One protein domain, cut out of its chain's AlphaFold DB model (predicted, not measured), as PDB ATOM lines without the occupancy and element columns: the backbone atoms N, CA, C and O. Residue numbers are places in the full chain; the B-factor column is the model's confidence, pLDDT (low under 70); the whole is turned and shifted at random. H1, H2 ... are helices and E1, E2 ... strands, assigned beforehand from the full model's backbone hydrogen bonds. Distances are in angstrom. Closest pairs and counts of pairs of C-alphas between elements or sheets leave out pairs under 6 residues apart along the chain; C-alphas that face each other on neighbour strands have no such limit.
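What this domain is: This is residues 133 to 241 of the 309 residues of an uncharacterized protein of Pisolithus microcarpus 441 (UniProt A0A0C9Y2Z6). An elongated, mostly helical domain has a small sheet of three short strands, E1, E2 and E3, with helix H2 at one end, helices H4, H5 and H6 with an unnamed tail at the other, and H1 and H3 between the two. H4 and H6 lie side by side running opposite ways, while residues 156 to 161, of which 156 and 157 belong to H2, stick out. The printed part has 109 residues with six named helices and three named strands, in the order H1 E1 E2 H2 E3 H3 H4 H5 H6; the sheet runs E1, E2, E3, all antiparallel. It is compact, with a radius of gyration of the C-alphas of 15.0 A, and spans 49 by 30 by 22 A.

How they stand to each other: After H1, residues 133 to 137, come E1, residues 138 to 140, and E2, residues 145 to 148, a hairpin with N 139 and O 147 2.9 A apart, within hydrogen-bond range. H2, residues 149 to 157, only grazes the sheet, with its residues 149 to 152. E3, residues 169 to 171, is the antiparallel neighbour of E2, with N 146 and O 170 2.8 A apart. H3, residues 176 to 186, only grazes the sheet, with its residues 178 to 183, and touches H1, the closest C-alphas being those of Ile 134 and Leu 179, 6.9 A apart. H4, residues 188 to 198, is close to H3 but not clearly touching, at a steep tilt of 66 degrees; their closest C-alphas, of Ile 183 and Phe 191, are 7.1 A apart. H5, residues 205 to 212, is near H3. H6, residues 217 to 224, touches H4 at a shallow tilt of 12 degrees, opposite ways, the closest C-alphas being those of Glu 189 and Arg 221, 6.1 A apart. In the six helices every O i to N i+4 pair is within hydrogen-bond range.

Where its parts are: H1 begins at C-alpha 133, at (24.302, -13.418, -38.355). E2 is 10.0 A long and H2 12.3 A. H3 measures 15.4 A and H4 15.2 A. H5 is 10.6 A long, and H6, 10.5 A, ends at C-alpha 224, at (8.000, -16.146, -48.199).

The domain as a whole: The C-alphas of Gly 143 and Pro 239, the two farthest apart, are 49.4 A apart. The printed part has no cut. The link from H2 to E3, 11 residues, is long. Residues 225 to 241 hold no named element. The mean pLDDT of the printed part is 94.1, and residue 241 is under 70.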
ATOM      1  N   ASP A 133      25.559 -13.961 -37.847       94.00
ATOM      2  CA  ASP A 133      24.302 -13.418 -38.355       94.00
ATOM      3  C   ASP A 133      24.165 -11.926 -38.026       94.00
ATOM      4  O   ASP A 133      24.046 -11.078 -38.905       94.00
ATOM      5  N   ILE A 134      24.286 -11.566 -36.751       96.19
ATOM      6  CA  ILE A 134      24.116 -10.179 -36.310       96.19
ATOM      7  C   ILE A 134      25.206  -9.278 -36.889       96.19
ATOM      8  O   ILE A 134      24.912  -8.160 -37.295       96.19
ATOM      9  N   ARG A 135      26.461  -9.735 -36.941       95.44
ATOM     10  CA  ARG A 135      27.571  -8.934 -37.485       95.44
ATOM     11  C   ARG A 135      27.446  -8.687 -38.985       95.44
ATOM     12  O   ARG A 135      27.968  -7.678 -39.449       95.44
ATOM     13  N   HIS A 136      26.786  -9.581 -39.716       96.38
ATOM     14  CA  HIS A 136      26.524  -9.392 -41.138       96.38
ATOM     15  C   HIS A 136      25.525  -8.249 -41.366       96.38
ATOM     16  O   HIS A 136      25.787  -7.340 -42.150       96.38
ATOM     17  N   PHE A 137      24.412  -8.245 -40.628       97.56
ATOM     18  CA  PHE A 137      23.353  -7.244 -40.803       97.56
ATOM     19  C   PHE A 137      23.623  -5.927 -40.063       97.56
ATOM     20  O   PHE A 137      23.179  -4.869 -40.511       97.56
ATOM     21  N   PHE A 138      24.346  -5.963 -38.940       97.75
ATOM     22  CA  PHE A 138      24.529  -4.811 -38.060       97.75
ATOM     23  C   PHE A 138      25.982  -4.374 -37.939       97.75
ATOM     24  O   PHE A 138      26.873  -5.139 -37.565       97.75
ATOM     25  N   LYS A 139      26.197  -3.070 -38.122       96.88
ATOM     26  CA  LYS A 139      27.495  -2.425 -37.930       96.88
ATOM     27  C   LYS A 139      27.480  -1.535 -36.695       96.88
ATOM     28  O   LYS A 139      26.612  -0.680 -36.535       96.88
ATOM     29  N   LYS A 140      28.487  -1.695 -35.833       95.62
ATOM     30  CA  LYS A 140      28.745  -0.774 -34.715       95.62
ATOM     31  C   LYS A 140      29.408   0.498 -35.243       95.62
ATOM     32  O   LYS A 140      30.471   0.426 -35.863       95.62
ATOM     33  N   ARG A 141      28.797   1.659 -35.005       94.19
ATOM     34  CA  ARG A 141      29.390   2.972 -35.307       94.19
ATOM     35  C   ARG A 141      30.191   3.466 -34.095       94.19
ATOM     36  O   ARG A 141      29.909   3.095 -32.957       94.19
ATOM     37  N   LYS A 142      31.218   4.293 -34.336       87.88
ATOM     38  CA  LYS A 142      31.963   4.973 -33.262       87.88
ATOM     39  C   LYS A 142      30.993   5.947 -32.582       87.88
ATOM     40  O   LYS A 142      30.573   6.899 -33.226       87.88
ATOM     41  N   GLY A 143      30.594   5.670 -31.340       72.88
ATOM     42  CA  GLY A 143      29.534   6.416 -30.641       72.88
ATOM     43  C   GLY A 143      28.309   5.573 -30.264       72.88
ATOM     44  O   GLY A 143      27.182   6.032 -30.401       72.88
ATOM     45  N   GLU A 144      28.545   4.335 -29.818       83.88
ATOM     46  CA  GLU A 144      27.601   3.508 -29.041       83.88
ATOM     47  C   GLU A 144      26.286   3.085 -29.700       83.88
ATOM     48  O   GLU A 144      25.392   2.629 -28.999       83.88
ATOM     49  N   HIS A 145      26.137   3.148 -31.018       95.75
ATOM     50  CA  HIS A 145      24.949   2.599 -31.670       95.75
ATOM     51  C   HIS A 145      25.301   1.550 -32.724       95.75
ATOM     52  O   HIS A 145      26.339   1.596 -33.394       95.75
ATOM     53  N   THR A 146      24.425   0.562 -32.834       97.00
ATOM     54  CA  THR A 146      24.416  -0.468 -33.871       97.00
ATOM     55  C   THR A 146      23.382  -0.100 -34.919       97.00
ATOM     56  O   THR A 146      22.234   0.186 -34.581       97.00
ATOM     57  N   VAL A 147      23.774  -0.123 -36.186       97.62
ATOM     58  CA  VAL A 147      22.911   0.240 -37.315       97.62
ATOM     59  C   VAL A 147      22.696  -0.983 -38.192       97.62
ATOM     60  O   VAL A 147      23.666  -1.669 -38.515       97.62
ATOM     61  N   CYS A 148      21.445  -1.249 -38.570       98.31
ATOM     62  CA  CYS A 148      21.108  -2.229 -39.599       98.31
ATOM     63  C   CYS A 148      21.529  -1.685 -40.970       98.31
ATOM     64  O   CYS A 148      20.961  -0.699 -41.451       98.31
ATOM     65  N   MET A 149      22.526  -2.316 -41.587       98.06
ATOM     66  CA  MET A 149      23.130  -1.853 -42.838       98.06
ATOM     67  C   MET A 149      22.151  -1.899 -44.024       98.06
ATOM     68  O   MET A 149      22.063  -0.892 -44.729       98.06
ATOM     69  N   PRO A 150      21.358  -2.972 -44.244       97.62
ATOM     70  CA  PRO A 150      20.355  -2.978 -45.312       97.62
ATOM     71  C   PRO A 150      19.304  -1.869 -45.172       97.62
ATOM     72  O   PRO A 150      18.991  -1.183 -46.144       97.62
ATOM     73  N   CYS A 151      18.805  -1.623 -43.957       97.94
ATOM     74  CA  CYS A 151      17.859  -0.534 -43.710       97.94
ATOM     75  C   CYS A 151      18.474   0.855 -43.931       97.94
ATOM     76  O   CYS A 151      17.823   1.719 -44.517       97.94
ATOM     77  N   GLU A 152      19.707   1.083 -43.463       97.25
ATOM     78  CA  GLU A 152      20.427   2.342 -43.696       97.25
ATOM     79  C   GLU A 152      20.594   2.598 -45.202       97.25
ATOM     80  O   GLU A 152      20.280   3.692 -45.677       97.25
ATOM     81  N   ASN A 153      20.986   1.571 -45.960       97.25
ATOM     82  CA  ASN A 153      21.120   1.642 -47.415       97.25
ATOM     83  C   ASN A 153      19.776   1.929 -48.103       97.25
ATOM     84  O   ASN A 153      19.708   2.807 -48.962       97.25
ATOM     85  N   MET A 154      18.697   1.251 -47.698       96.38
ATOM     86  CA  MET A 154      17.352   1.479 -48.239       96.38
ATOM     87  C   MET A 154      16.887   2.923 -48.006       96.38
ATOM     88  O   MET A 154      16.369   3.568 -48.919       96.38
ATOM     89  N   LYS A 155      17.123   3.461 -46.801       97.25
ATOM     90  CA  LYS A 155      16.799   4.854 -46.467       97.25
ATOM     91  C   LYS A 155      17.626   5.852 -47.276       97.25
ATOM     92  O   LYS A 155      17.099   6.890 -47.665       97.25
ATOM     93  N   ALA A 156      18.903   5.555 -47.517       97.12
ATOM     94  CA  ALA A 156      19.777   6.410 -48.314       97.12
ATOM     95  C   ALA A 156      19.366   6.442 -49.795       97.12
ATOM     96  O   ALA A 156      19.409   7.504 -50.410       97.12
ATOM     97  N   GLN A 157      18.944   5.304 -50.356       97.38
ATOM     98  CA  GLN A 157      18.517   5.210 -51.755       97.38
ATOM     99  C   GLN A 157      17.155   5.871 -51.997       97.38
ATOM    100  O   GLN A 157      16.988   6.567 -52.994       97.38
ATOM    101  N   ASN A 158      16.188   5.671 -51.095       96.06
ATOM    102  CA  ASN A 158      14.810   6.132 -51.283       96.06
ATOM    103  C   ASN A 158      14.223   6.707 -49.980       96.06
ATOM    104  O   ASN A 158      13.337   6.099 -49.372       96.06
ATOM    105  N   PRO A 159      14.665   7.899 -49.534       94.62
ATOM    106  CA  PRO A 159      14.265   8.447 -48.236       94.62
ATOM    107  C   PRO A 159      12.754   8.696 -48.119       94.62
ATOM    108  O   PRO A 159      12.199   8.540 -47.036       94.62
ATOM    109  N   GLY A 160      12.078   9.036 -49.223       95.50
ATOM    110  CA  GLY A 160      10.633   9.293 -49.242       95.50
ATOM    111  C   GLY A 160       9.751   8.041 -49.167       95.50
ATOM    112  O   GLY A 160       8.572   8.158 -48.854       95.50
ATOM    113  N   GLN A 161      10.304   6.855 -49.439       95.06
ATOM    114  CA  GLN A 161       9.578   5.578 -49.362       95.06
ATOM    115  C   GLN A 161       9.965   4.755 -48.127       95.06
ATOM    116  O   GLN A 161       9.429   3.668 -47.915       95.06
ATOM    117  N   PHE A 162      10.898   5.247 -47.307       96.00
ATOM    118  CA  PHE A 162      11.324   4.528 -46.116       96.00
ATOM    119  C   PHE A 162      10.177   4.481 -45.090       96.00
ATOM    120  O   PHE A 162       9.685   5.543 -44.697       96.00
ATOM    121  N   PRO A 163       9.753   3.291 -44.623       95.12
ATOM    122  CA  PRO A 163       8.642   3.185 -43.685       95.12
ATOM    123  C   PRO A 163       8.940   3.953 -42.387       95.12
ATOM    124  O   PRO A 163       9.967   3.689 -41.751       95.12
ATOM    125  N   PRO A 164       8.079   4.900 -41.970       94.50
ATOM    126  CA  PRO A 164       8.355   5.767 -40.823       94.50
ATOM    127  C   PRO A 164       8.391   5.002 -39.493       94.50
ATOM    128  O   PRO A 164       9.004   5.457 -38.532       94.50
ATOM    129  N   ASP A 165       7.758   3.832 -39.437       95.31
ATOM    130  CA  ASP A 165       7.698   2.943 -38.278       95.31
ATOM    131  C   ASP A 165       8.915   2.006 -38.160       95.31
ATOM    132  O   ASP A 165       9.084   1.322 -37.146       95.31
ATOM    133  N   ARG A 166       9.786   1.954 -39.177       96.56
ATOM    134  CA  ARG A 166      10.936   1.043 -39.195       96.56
ATOM    135  C   ARG A 166      12.145   1.654 -38.484       96.56
ATOM    136  O   ARG A 166      12.886   2.464 -39.036       96.56
ATOM    137  N   VAL A 167      12.402   1.195 -37.261       96.94
ATOM    138  CA  VAL A 167      13.636   1.514 -36.524       96.94
ATOM    139  C   VAL A 167      14.796   0.683 -37.071       96.94
ATOM    140  O   VAL A 167      14.692  -0.536 -37.173       96.94
ATOM    141  N   TYR A 168      15.913   1.336 -37.396       97.19
ATOM    142  CA  TYR A 168      17.126   0.683 -37.910       97.19
ATOM    143  C   TYR A 168      18.405   1.045 -37.140       97.19
ATOM    144  O   TYR A 168      19.460   0.465 -37.395       97.19
ATOM    145  N   THR A 169      18.309   1.965 -36.177       97.50
ATOM    146  CA  THR A 169      19.395   2.345 -35.269       97.50
ATOM    147  C   THR A 169      19.051   1.876 -33.864       97.50
ATOM    148  O   THR A 169      17.956   2.130 -33.368       97.50
ATOM    149  N   TYR A 170      20.000   1.211 -33.221       97.81
ATOM    150  CA  TYR A 170      19.853   0.578 -31.916       97.81
ATOM    151  C   TYR A 170      21.004   0.994 -31.000       97.81
ATOM    152  O   TYR A 170      22.085   1.324 -31.479       97.81
ATOM    153  N   SER A 171      20.799   0.958 -29.685       96.38
ATOM    154  CA  SER A 171      21.886   1.166 -28.720       96.38
ATOM    155  C   SER A 171      22.912   0.029 -28.812       96.38
ATOM    156  O   SER A 171      22.568  -1.113 -29.104       96.38
ATOM    157  N   ALA A 172      24.179   0.293 -28.503       92.56
ATOM    158  CA  ALA A 172      25.225  -0.728 -28.435       92.56
ATOM    159  C   ALA A 172      24.967  -1.775 -27.344       92.56
ATOM    160  O   ALA A 172      25.530  -2.868 -27.424       92.56
ATOM    161  N   ALA A 173      24.126  -1.448 -26.357       94.00
ATOM    162  CA  ALA A 173      23.663  -2.365 -25.322       94.00
ATOM    163  C   ALA A 173      22.419  -3.175 -25.743       94.00
ATOM    164  O   ALA A 173      21.928  -3.994 -24.967       94.00
ATOM    165  N   THR A 174      21.880  -2.959 -26.949       96.19
ATOM    166  CA  THR A 174      20.728  -3.719 -27.439       96.19
ATOM    167  C   THR A 174      21.064  -5.204 -27.522       96.19
ATOM    168  O   THR A 174      22.084  -5.611 -28.077       96.19
ATOM    169  N   SER A 175      20.175  -6.022 -26.959       96.06
ATOM    170  CA  SER A 175      20.337  -7.470 -26.940       96.06
ATOM    171  C   SER A 175      20.336  -8.066 -28.350       96.06
ATOM    172  O   SER A 175      19.599  -7.627 -29.236       96.06
ATOM    173  N   ASN A 176      21.091  -9.148 -28.528       95.75
ATOM    174  CA  ASN A 176      21.093  -9.934 -29.761       95.75
ATOM    175  C   ASN A 176      19.688 -10.432 -30.144       95.75
ATOM    176  O   ASN A 176      19.362 -10.494 -31.325       95.75
ATOM    177  N   THR A 177      18.841 -10.738 -29.158       96.19
ATOM    178  CA  THR A 177      17.447 -11.151 -29.373       96.19
ATOM    179  C   THR A 177      16.641 -10.068 -30.086       96.19
ATOM    180  O   THR A 177      15.951 -10.357 -31.061       96.19
ATOM    181  N   SER A 178      16.767  -8.809 -29.660       97.06
ATOM    182  CA  SER A 178      16.081  -7.680 -30.302       97.06
ATOM    183  C   SER A 178      16.583  -7.433 -31.728       97.06
ATOM    184  O   SER A 178      15.787  -7.131 -32.614       97.06
ATOM    185  N   LEU A 179      17.890  -7.594 -31.969       97.69
ATOM    186  CA  LEU A 179      18.474  -7.464 -33.309       97.69
ATOM    187  C   LEU A 179      18.012  -8.595 -34.242       97.69
ATOM    188  O   LEU A 179      17.696  -8.347 -35.401       97.69
ATOM    189  N   ARG A 180      17.891  -9.823 -33.730       97.12
ATOM    190  CA  ARG A 180      17.331 -10.956 -34.484       97.12
ATOM    191  C   ARG A 180      15.861 -10.778 -34.805       97.12
ATOM    192  O   ARG A 180      15.464 -11.084 -35.920       97.12
ATOM    193  N   PHE A 181      15.082 -10.226 -33.880       97.06
ATOM    194  CA  PHE A 181      13.690  -9.877 -34.151       97.06
ATOM    195  C   PHE A 181      13.572  -8.839 -35.280       97.06
ATOM    196  O   PHE A 181      12.681  -8.931 -36.119       97.06
ATOM    197  N   HIS A 182      14.499  -7.876 -35.355       97.81
ATOM    198  CA  HIS A 182      14.569  -6.954 -36.491       97.81
ATOM    199  C   HIS A 182      14.865  -7.690 -37.810       97.81
ATOM    200  O   HIS A 182      14.187  -7.433 -38.803       97.81
ATOM    201  N   ILE A 183      15.836  -8.611 -37.821       97.88
ATOM    202  CA  ILE A 183      16.152  -9.427 -39.008       97.88
ATOM    203  C   ILE A 183      14.928 -10.244 -39.429       97.88
ATOM    204  O   ILE A 183      14.523 -10.183 -40.581       97.88
ATOM    205  N   GLU A 184      14.292 -10.945 -38.492       97.06
ATOM    206  CA  GLU A 184      13.092 -11.750 -38.739       97.06
ATOM    207  C   GLU A 184      11.945 -10.930 -39.340       97.06
ATOM    208  O   GLU A 184      11.232 -11.403 -40.219       97.06
ATOM    209  N   LYS A 185      11.768  -9.686 -38.888       95.69
ATOM    210  CA  LYS A 185      10.668  -8.842 -39.352       95.69
ATOM    211  C   LYS A 185      10.930  -8.191 -40.711       95.69
ATOM    212  O   LYS A 185       9.984  -7.989 -41.468       95.69
ATOM    213  N   TYR A 186      12.171  -7.799 -40.996       96.00
ATOM    214  CA  TYR A 186      12.471  -6.912 -42.129       96.00
ATOM    215  C   TYR A 186      13.437  -7.493 -43.165       96.00
ATOM    216  O   TYR A 186      13.441  -7.006 -44.291       96.00
ATOM    217  N   HIS A 187      14.227  -8.505 -42.802       96.62
ATOM    218  CA  HIS A 187      15.344  -9.041 -43.594       96.62
ATOM    219  C   HIS A 187      15.378 -10.575 -43.589       96.62
ATOM    220  O   HIS A 187      16.437 -11.182 -43.728       96.62
ATOM    221  N   LEU A 188      14.229 -11.223 -43.385       96.81
ATOM    222  CA  LEU A 188      14.168 -12.672 -43.215       96.81
ATOM    223  C   LEU A 188      14.616 -13.423 -44.471       96.81
ATOM    224  O   LEU A 188      15.369 -14.384 -44.368       96.81
ATOM    225  N   GLU A 189      14.185 -12.977 -45.649       96.06
ATOM    226  CA  GLU A 189      14.557 -13.602 -46.922       96.06
ATOM    227  C   GLU A 189      16.067 -13.489 -47.194       96.06
ATOM    228  O   GLU A 189      16.719 -14.488 -47.500       96.06
ATOM    229  N   GLU A 190      16.637 -12.295 -46.994       96.69
ATOM    230  CA  GLU A 190      18.079 -12.029 -47.102       96.69
ATOM    231  C   GLU A 190      18.874 -12.883 -46.102       96.69
ATOM    232  O   GLU A 190      19.885 -13.489 -46.457       96.69
ATOM    233  N   PHE A 191      18.388 -12.989 -44.862       97.44
ATOM    234  CA  PHE A 191      18.989 -13.837 -43.836       97.44
ATOM    235  C   PHE A 191      19.005 -15.310 -44.240       97.44
ATOM    236  O   PHE A 191      20.021 -15.970 -44.046       97.44
ATOM    237  N   LEU A 192      17.910 -15.833 -44.800       97.25
ATOM    238  CA  LEU A 192      17.842 -17.230 -45.232       97.25
ATOM    239  C   LEU A 192      18.839 -17.521 -46.358       97.25
ATOM    240  O   LEU A 192      19.496 -18.559 -46.317       97.25
ATOM    241  N   ALA A 193      18.974 -16.610 -47.324       96.19
ATOM    242  CA  ALA A 193      19.928 -16.763 -48.420       96.19
ATOM    243  C   ALA A 193      21.383 -16.783 -47.917       96.19
ATOM    244  O   ALA A 193      22.160 -17.661 -48.294       96.19
ATOM    245  N   GLU A 194      21.738 -15.853 -47.029       96.06
ATOM    246  CA  GLU A 194      23.101 -15.766 -46.503       96.06
ATOM    247  C   GLU A 194      23.414 -16.912 -45.531       96.06
ATOM    248  O   GLU A 194      24.504 -17.478 -45.568       96.06
ATOM    249  N   ALA A 195      22.449 -17.309 -44.697       95.62
ATOM    250  CA  ALA A 195      22.620 -18.420 -43.767       95.62
ATOM    251  C   ALA A 195      22.837 -19.758 -44.490       95.62
ATOM    252  O   ALA A 195      23.646 -20.558 -44.022       95.62
ATOM    253  N   GLU A 196      22.154 -19.988 -45.615       95.44
ATOM    254  CA  GLU A 196      22.367 -21.161 -46.473       95.44
ATOM    255  C   GLU A 196      23.758 -21.134 -47.121       95.44
ATOM    256  O   GLU A 196      24.485 -22.123 -47.061       95.44
ATOM    257  N   CYS A 197      24.158 -19.985 -47.676       94.25
ATOM    258  CA  CYS A 197      25.452 -19.813 -48.342       94.25
ATOM    259  C   CYS A 197      26.640 -19.985 -47.380       94.25
ATOM    260  O   CYS A 197      27.636 -20.628 -47.706       94.25
ATOM    261  N   GLN A 198      26.527 -19.427 -46.175       92.75
ATOM    262  CA  GLN A 198      27.609 -19.386 -45.192       92.75
ATOM    263  C   GLN A 198      27.566 -20.543 -44.180       92.75
ATOM    264  O   GLN A 198      28.403 -20.597 -43.278       92.75
ATOM    265  N   GLY A 199      26.567 -21.429 -44.261       92.12
ATOM    266  CA  GLY A 199      26.386 -22.528 -43.308       92.12
ATOM    267  C   GLY A 199      26.169 -22.055 -41.864       92.12
ATOM    268  O   GLY A 199      26.688 -22.654 -40.920       92.12
ATOM    269  N   TRP A 200      25.449 -20.948 -41.664       92.94
ATOM    270  CA  TRP A 200      25.233 -20.405 -40.323       92.94
ATOM    271  C   TRP A 200      24.286 -21.270 -39.495       92.94
ATOM    272  O   TRP A 200      23.227 -21.697 -39.951       92.94
ATOM    273  N   VAL A 201      24.602 -21.415 -38.207       93.06
ATOM    274  CA  VAL A 201      23.662 -21.981 -37.235       93.06
ATOM    275  C   VAL A 201      22.485 -21.020 -37.065       93.06
ATOM    276  O   VAL A 201      22.650 -19.897 -36.585       93.06
ATOM    277  N   VAL A 202      21.281 -21.469 -37.422       94.75
ATOM    278  CA  VAL A 202      20.062 -20.659 -37.323       94.75
ATOM    279  C   VAL A 202      19.691 -20.405 -35.863       94.75
ATOM    280  O   VAL A 202      19.320 -21.318 -35.126       94.75
ATOM    281  N   GLN A 203      19.754 -19.136 -35.454       94.50
ATOM    282  CA  GLN A 203      19.401 -18.696 -34.097       94.50
ATOM    283  C   GLN A 203      18.068 -17.938 -34.014       94.50
ATOM    284  O   GLN A 203      17.655 -17.548 -32.923       94.50
ATOM    285  N   ILE A 204      17.386 -17.719 -35.142       96.00
ATOM    286  CA  ILE A 204      16.045 -17.125 -35.167       96.00
ATOM    287  C   ILE A 204      15.033 -18.226 -34.842       96.00
ATOM    288  O   ILE A 204      14.894 -19.194 -35.589       96.00
ATOM    289  N   ASN A 205      14.338 -18.086 -33.709       96.06
ATOM    290  CA  ASN A 205      13.464 -19.128 -33.164       96.06
ATOM    291  C   ASN A 205      12.370 -19.558 -34.142       96.06
ATOM    292  O   ASN A 205      12.128 -20.755 -34.272       96.06
ATOM    293  N   SER A 206      11.753 -18.607 -34.843       96.44
ATOM    294  CA  SER A 206      10.693 -18.896 -35.810       96.44
ATOM    295  C   SER A 206      11.209 -19.722 -36.984       96.44
ATOM    296  O   SER A 206      10.587 -20.713 -37.336       96.44
ATOM    297  N   VAL A 207      12.391 -19.401 -37.524       96.75
ATOM    298  CA  VAL A 207      13.023 -20.191 -38.600       96.75
ATOM    299  C   VAL A 207      13.379 -21.593 -38.118       96.75
ATOM    300  O   VAL A 207      13.142 -22.581 -38.803       96.75
ATOM    301  N   ARG A 208      13.911 -21.708 -36.900       96.62
ATOM    302  CA  ARG A 208      14.210 -23.019 -36.324       96.62
ATOM    303  C   ARG A 208      12.940 -23.855 -36.137       96.62
ATOM    304  O   ARG A 208      12.954 -25.045 -36.423       96.62
ATOM    305  N   ALA A 209      11.848 -23.239 -35.683       96.19
ATOM    306  CA  ALA A 209      10.565 -23.914 -35.516       96.19
ATOM    307  C   ALA A 209       9.993 -24.397 -36.858       96.19
ATOM    308  O   ALA A 209       9.480 -25.510 -36.926       96.19
ATOM    309  N   THR A 210      10.118 -23.611 -37.929       96.00
ATOM    310  CA  THR A 210       9.640 -24.022 -39.257       96.00
ATOM    311  C   THR A 210      10.480 -25.151 -39.842       96.00
ATOM    312  O   THR A 210       9.921 -26.080 -40.427       96.00
ATOM    313  N   PHE A 211      11.793 -25.153 -39.606       95.31
ATOM    314  CA  PHE A 211      12.653 -26.279 -39.980       95.31
ATOM    315  C   PHE A 211      12.274 -27.573 -39.256       95.31
ATOM    316  O   PHE A 211      12.211 -28.625 -39.887       95.31
ATOM    317  N   SER A 212      11.907 -27.502 -37.974       93.88
ATOM    318  CA  SER A 212      11.393 -28.669 -37.241       93.88
ATOM    319  C   SER A 212      10.086 -29.234 -37.815       93.88
ATOM    320  O   SER A 212       9.773 -30.395 -37.569       93.88
ATOM    321  N   ILE A 213       9.323 -28.439 -38.575       93.12
ATOM    322  CA  ILE A 213       8.078 -28.859 -39.244       93.12
ATOM    323  C   ILE A 213       8.362 -29.474 -40.633       93.12
ATOM    324  O   ILE A 213       7.467 -30.043 -41.252       93.12
ATOM    325  N   GLY A 214       9.608 -29.416 -41.114       93.75
ATOM    326  CA  GLY A 214      10.028 -29.999 -42.393       93.75
ATOM    327  C   GLY A 214      10.294 -28.982 -43.503       93.75
ATOM    328  O   GLY A 214      10.557 -29.380 -44.635       93.75
ATOM    329  N   TYR A 215      10.260 -27.681 -43.203       95.19
ATOM    330  CA  TYR A 215      10.753 -26.675 -44.142       95.19
ATOM    331  C   TYR A 215      12.279 -26.721 -44.254       95.19
ATOM    332  O   TYR A 215      12.989 -27.012 -43.294       95.19
ATOM    333  N   ASN A 216      12.787 -26.359 -45.424       94.69
ATOM    334  CA  ASN A 216      14.207 -26.112 -45.673       94.69
ATOM    335  C   ASN A 216      14.393 -24.679 -46.207       94.69
ATOM    336  O   ASN A 216      13.412 -23.965 -46.423       94.69
ATOM    337  N   TYR A 217      15.635 -24.232 -46.413       94.75
ATOM    338  CA  TYR A 217      15.916 -22.869 -46.888       94.75
ATOM    339  C   TYR A 217      15.214 -22.543 -48.211       94.75
ATOM    340  O   TYR A 217      14.611 -21.479 -48.335       94.75
ATOM    341  N   ALA A 218      15.251 -23.459 -49.183       93.75
ATOM    342  CA  ALA A 218      14.653 -23.252 -50.499       93.75
ATOM    343  C   ALA A 218      13.123 -23.123 -50.429       93.75
ATOM    344  O   ALA A 218      12.559 -22.150 -50.926       93.75
ATOM    345  N   THR A 219      12.455 -24.068 -49.765       94.44
ATOM    346  CA  THR A 219      10.987 -24.086 -49.637       94.44
ATOM    347  C   THR A 219      10.477 -22.921 -48.796       94.44
ATOM    348  O   THR A 219       9.450 -22.329 -49.120       94.44
ATOM    349  N   LEU A 220      11.204 -22.540 -47.742       95.50
ATOM    350  CA  LEU A 220      10.830 -21.400 -46.915       95.50
ATOM    351  C   LEU A 220      10.973 -20.077 -47.680       95.50
ATOM    352  O   LEU A 220      10.061 -19.256 -47.618       95.50
ATOM    353  N   ARG A 221      12.063 -19.879 -48.437       95.00
ATOM    354  CA  ARG A 221      12.228 -18.691 -49.296       95.00
ATOM    355  C   ARG A 221      11.151 -18.614 -50.375       95.00
ATOM    356  O   ARG A 221      10.545 -17.563 -50.550       95.00
ATOM    357  N   GLU A 222      10.861 -19.728 -51.046       93.62
ATOM    358  CA  GLU A 222       9.804 -19.799 -52.061       93.62
ATOM    359  C   GLU A 222       8.447 -19.367 -51.486       93.62
ATOM    360  O   GLU A 222       7.760 -18.523 -52.063       93.62
ATOM    361  N   VAL A 223       8.077 -19.872 -50.308       94.06
ATOM    362  CA  VAL A 223       6.809 -19.504 -49.669       94.06
ATOM    363  C   VAL A 223       6.809 -18.034 -49.243       94.06
ATOM    364  O   VAL A 223       5.841 -17.330 -49.520       94.06
ATOM    365  N   LEU A 224       7.894 -17.543 -48.640       94.19
ATOM    366  CA  LEU A 224       8.000 -16.146 -48.199       94.19
ATOM    367  C   LEU A 224       8.064 -15.127 -49.347       94.19
ATOM    368  O   LEU A 224       7.741 -13.964 -49.122       94.19
ATOM    369  N   SER A 225       8.418 -15.542 -50.568       92.50
ATOM    370  CA  SER A 225       8.390 -14.668 -51.752       92.50
ATOM    371  C   SER A 225       6.973 -14.223 -52.152       92.50
ATOM    372  O   SER A 225       6.799 -13.262 -52.904       92.50
ATOM    373  N   HIS A 226       5.940 -14.901 -51.639       90.56
ATOM    374  CA  HIS A 226       4.551 -14.545 -51.898       90.56
ATOM    375  C   HIS A 226       4.107 -13.377 -51.002       90.56
ATOM    376  O   HIS A 226       4.352 -13.382 -49.790       90.56
ATOM    377  N   PRO A 227       3.382 -12.384 -51.549       88.81
ATOM    378  CA  PRO A 227       2.938 -11.237 -50.771       88.81
ATOM    379  C   PRO A 227       1.983 -11.663 -49.646       88.81
ATOM    380  O   PRO A 227       1.090 -12.485 -49.846       88.81
ATOM    381  N   ASN A 228       2.128 -11.027 -48.480       87.38
ATOM    382  CA  ASN A 228       1.317 -11.233 -47.268       87.38
ATOM    383  C   ASN A 228       1.519 -12.565 -46.529       87.38
ATOM    384  O   ASN A 228       0.783 -12.832 -45.576       87.38
ATOM    385  N   ILE A 229       2.511 -13.380 -46.898       91.00
ATOM    386  CA  ILE A 229       2.859 -14.564 -46.109       91.00
ATOM    387  C   ILE A 229       3.866 -14.176 -45.024       91.00
ATOM    388  O   ILE A 229       4.927 -13.617 -45.289       91.00
ATOM    389  N   SER A 230       3.516 -14.474 -43.776       92.19
ATOM    390  CA  SER A 230       4.407 -14.347 -42.623       92.19
ATOM    391  C   SER A 230       4.925 -15.727 -42.235       92.19
ATOM    392  O   SER A 230       4.203 -16.714 -42.360       92.19
ATOM    393  N   ILE A 231       6.134 -15.802 -41.675       94.81
ATOM    394  CA  ILE A 231       6.701 -17.049 -41.139       94.81
ATOM    395  C   ILE A 231       5.821 -17.706 -40.059       94.81
ATOM    396  O   ILE A 231       5.913 -18.907 -39.823       94.81
ATOM    397  N   HIS A 232       4.938 -16.940 -39.414       92.81
ATOM    398  CA  HIS A 232       3.983 -17.467 -38.435       92.81
ATOM    399  C   HIS A 232       2.704 -18.040 -39.065       92.81
ATOM    400  O   HIS A 232       1.913 -18.668 -38.367       92.81
ATOM    401  N   LEU A 233       2.485 -17.803 -40.359       92.00
ATOM    402  CA  LEU A 233       1.291 -18.190 -41.115       92.00
ATOM    403  C   LEU A 233       1.693 -18.986 -42.361       92.00
ATOM    404  O   LEU A 233       1.243 -18.701 -43.471       92.00
ATOM    405  N   LEU A 234       2.582 -19.962 -42.180       91.88
ATOM    406  CA  LEU A 234       2.972 -20.850 -43.265       91.88
ATOM    407  C   LEU A 234       1.875 -21.888 -43.540       91.88
ATOM    408  O   LEU A 234       1.190 -22.326 -42.609       91.88
ATOM    409  N   PRO A 235       1.714 -22.313 -44.804       89.69
ATOM    410  CA  PRO A 235       0.943 -23.507 -45.123       89.69
ATOM    411  C   PRO A 235       1.577 -24.759 -44.474       89.69
ATOM    412  O   PRO A 235       2.616 -24.681 -43.819       89.69
ATOM    413  N   PRO A 236       0.969 -25.943 -44.614       87.88
ATOM    414  CA  PRO A 236       1.648 -27.193 -44.293       87.88
ATOM    415  C   PRO A 236       2.953 -27.332 -45.090       87.88
ATOM    416  O   PRO A 236       3.016 -26.911 -46.249       87.88
ATOM    417  N   ALA A 237       3.975 -27.943 -44.480       85.44
ATOM    418  CA  ALA A 237       5.256 -28.156 -45.143       85.44
ATOM    419  C   ALA A 237       5.057 -28.932 -46.455       85.44
ATOM    420  O   ALA A 237       4.325 -29.931 -46.473       85.44
ATOM    421  N   PRO A 238       5.673 -28.479 -47.561       80.69
ATOM    422  CA  PRO A 238       5.577 -29.191 -48.821       80.69
ATOM    423  C   PRO A 238       6.183 -30.594 -48.667       80.69
ATOM    424  O   PRO A 238       7.141 -30.773 -47.909       80.69
ATOM    425  N   PRO A 239       5.648 -31.601 -49.379       80.12
ATOM    426  CA  PRO A 239       6.250 -32.923 -49.378       80.12
ATOM    427  C   PRO A 239       7.705 -32.828 -49.868       80.12
ATOM    428  O   PRO A 239       7.990 -32.005 -50.747       80.12
ATOM    429  N   PRO A 240       8.620 -33.665 -49.343       73.19
ATOM    430  CA  PRO A 240      10.010 -33.681 -49.779       73.19
ATOM    431  C   PRO A 240      10.065 -33.817 -51.299       73.19
ATOM    432  O   PRO A 240       9.494 -34.762 -51.860       73.19
ATOM    433  N   ARG A 241      10.711 -32.866 -51.984       69.69
ATOM    434  CA  ARG A 241      10.827 -32.957 -53.440       69.69
ATOM    435  C   ARG A 241      11.652 -34.208 -53.773       69.69
ATOM    436  O   ARG A 241      12.622 -34.494 -53.074       69.69
TER     437      ARG A 241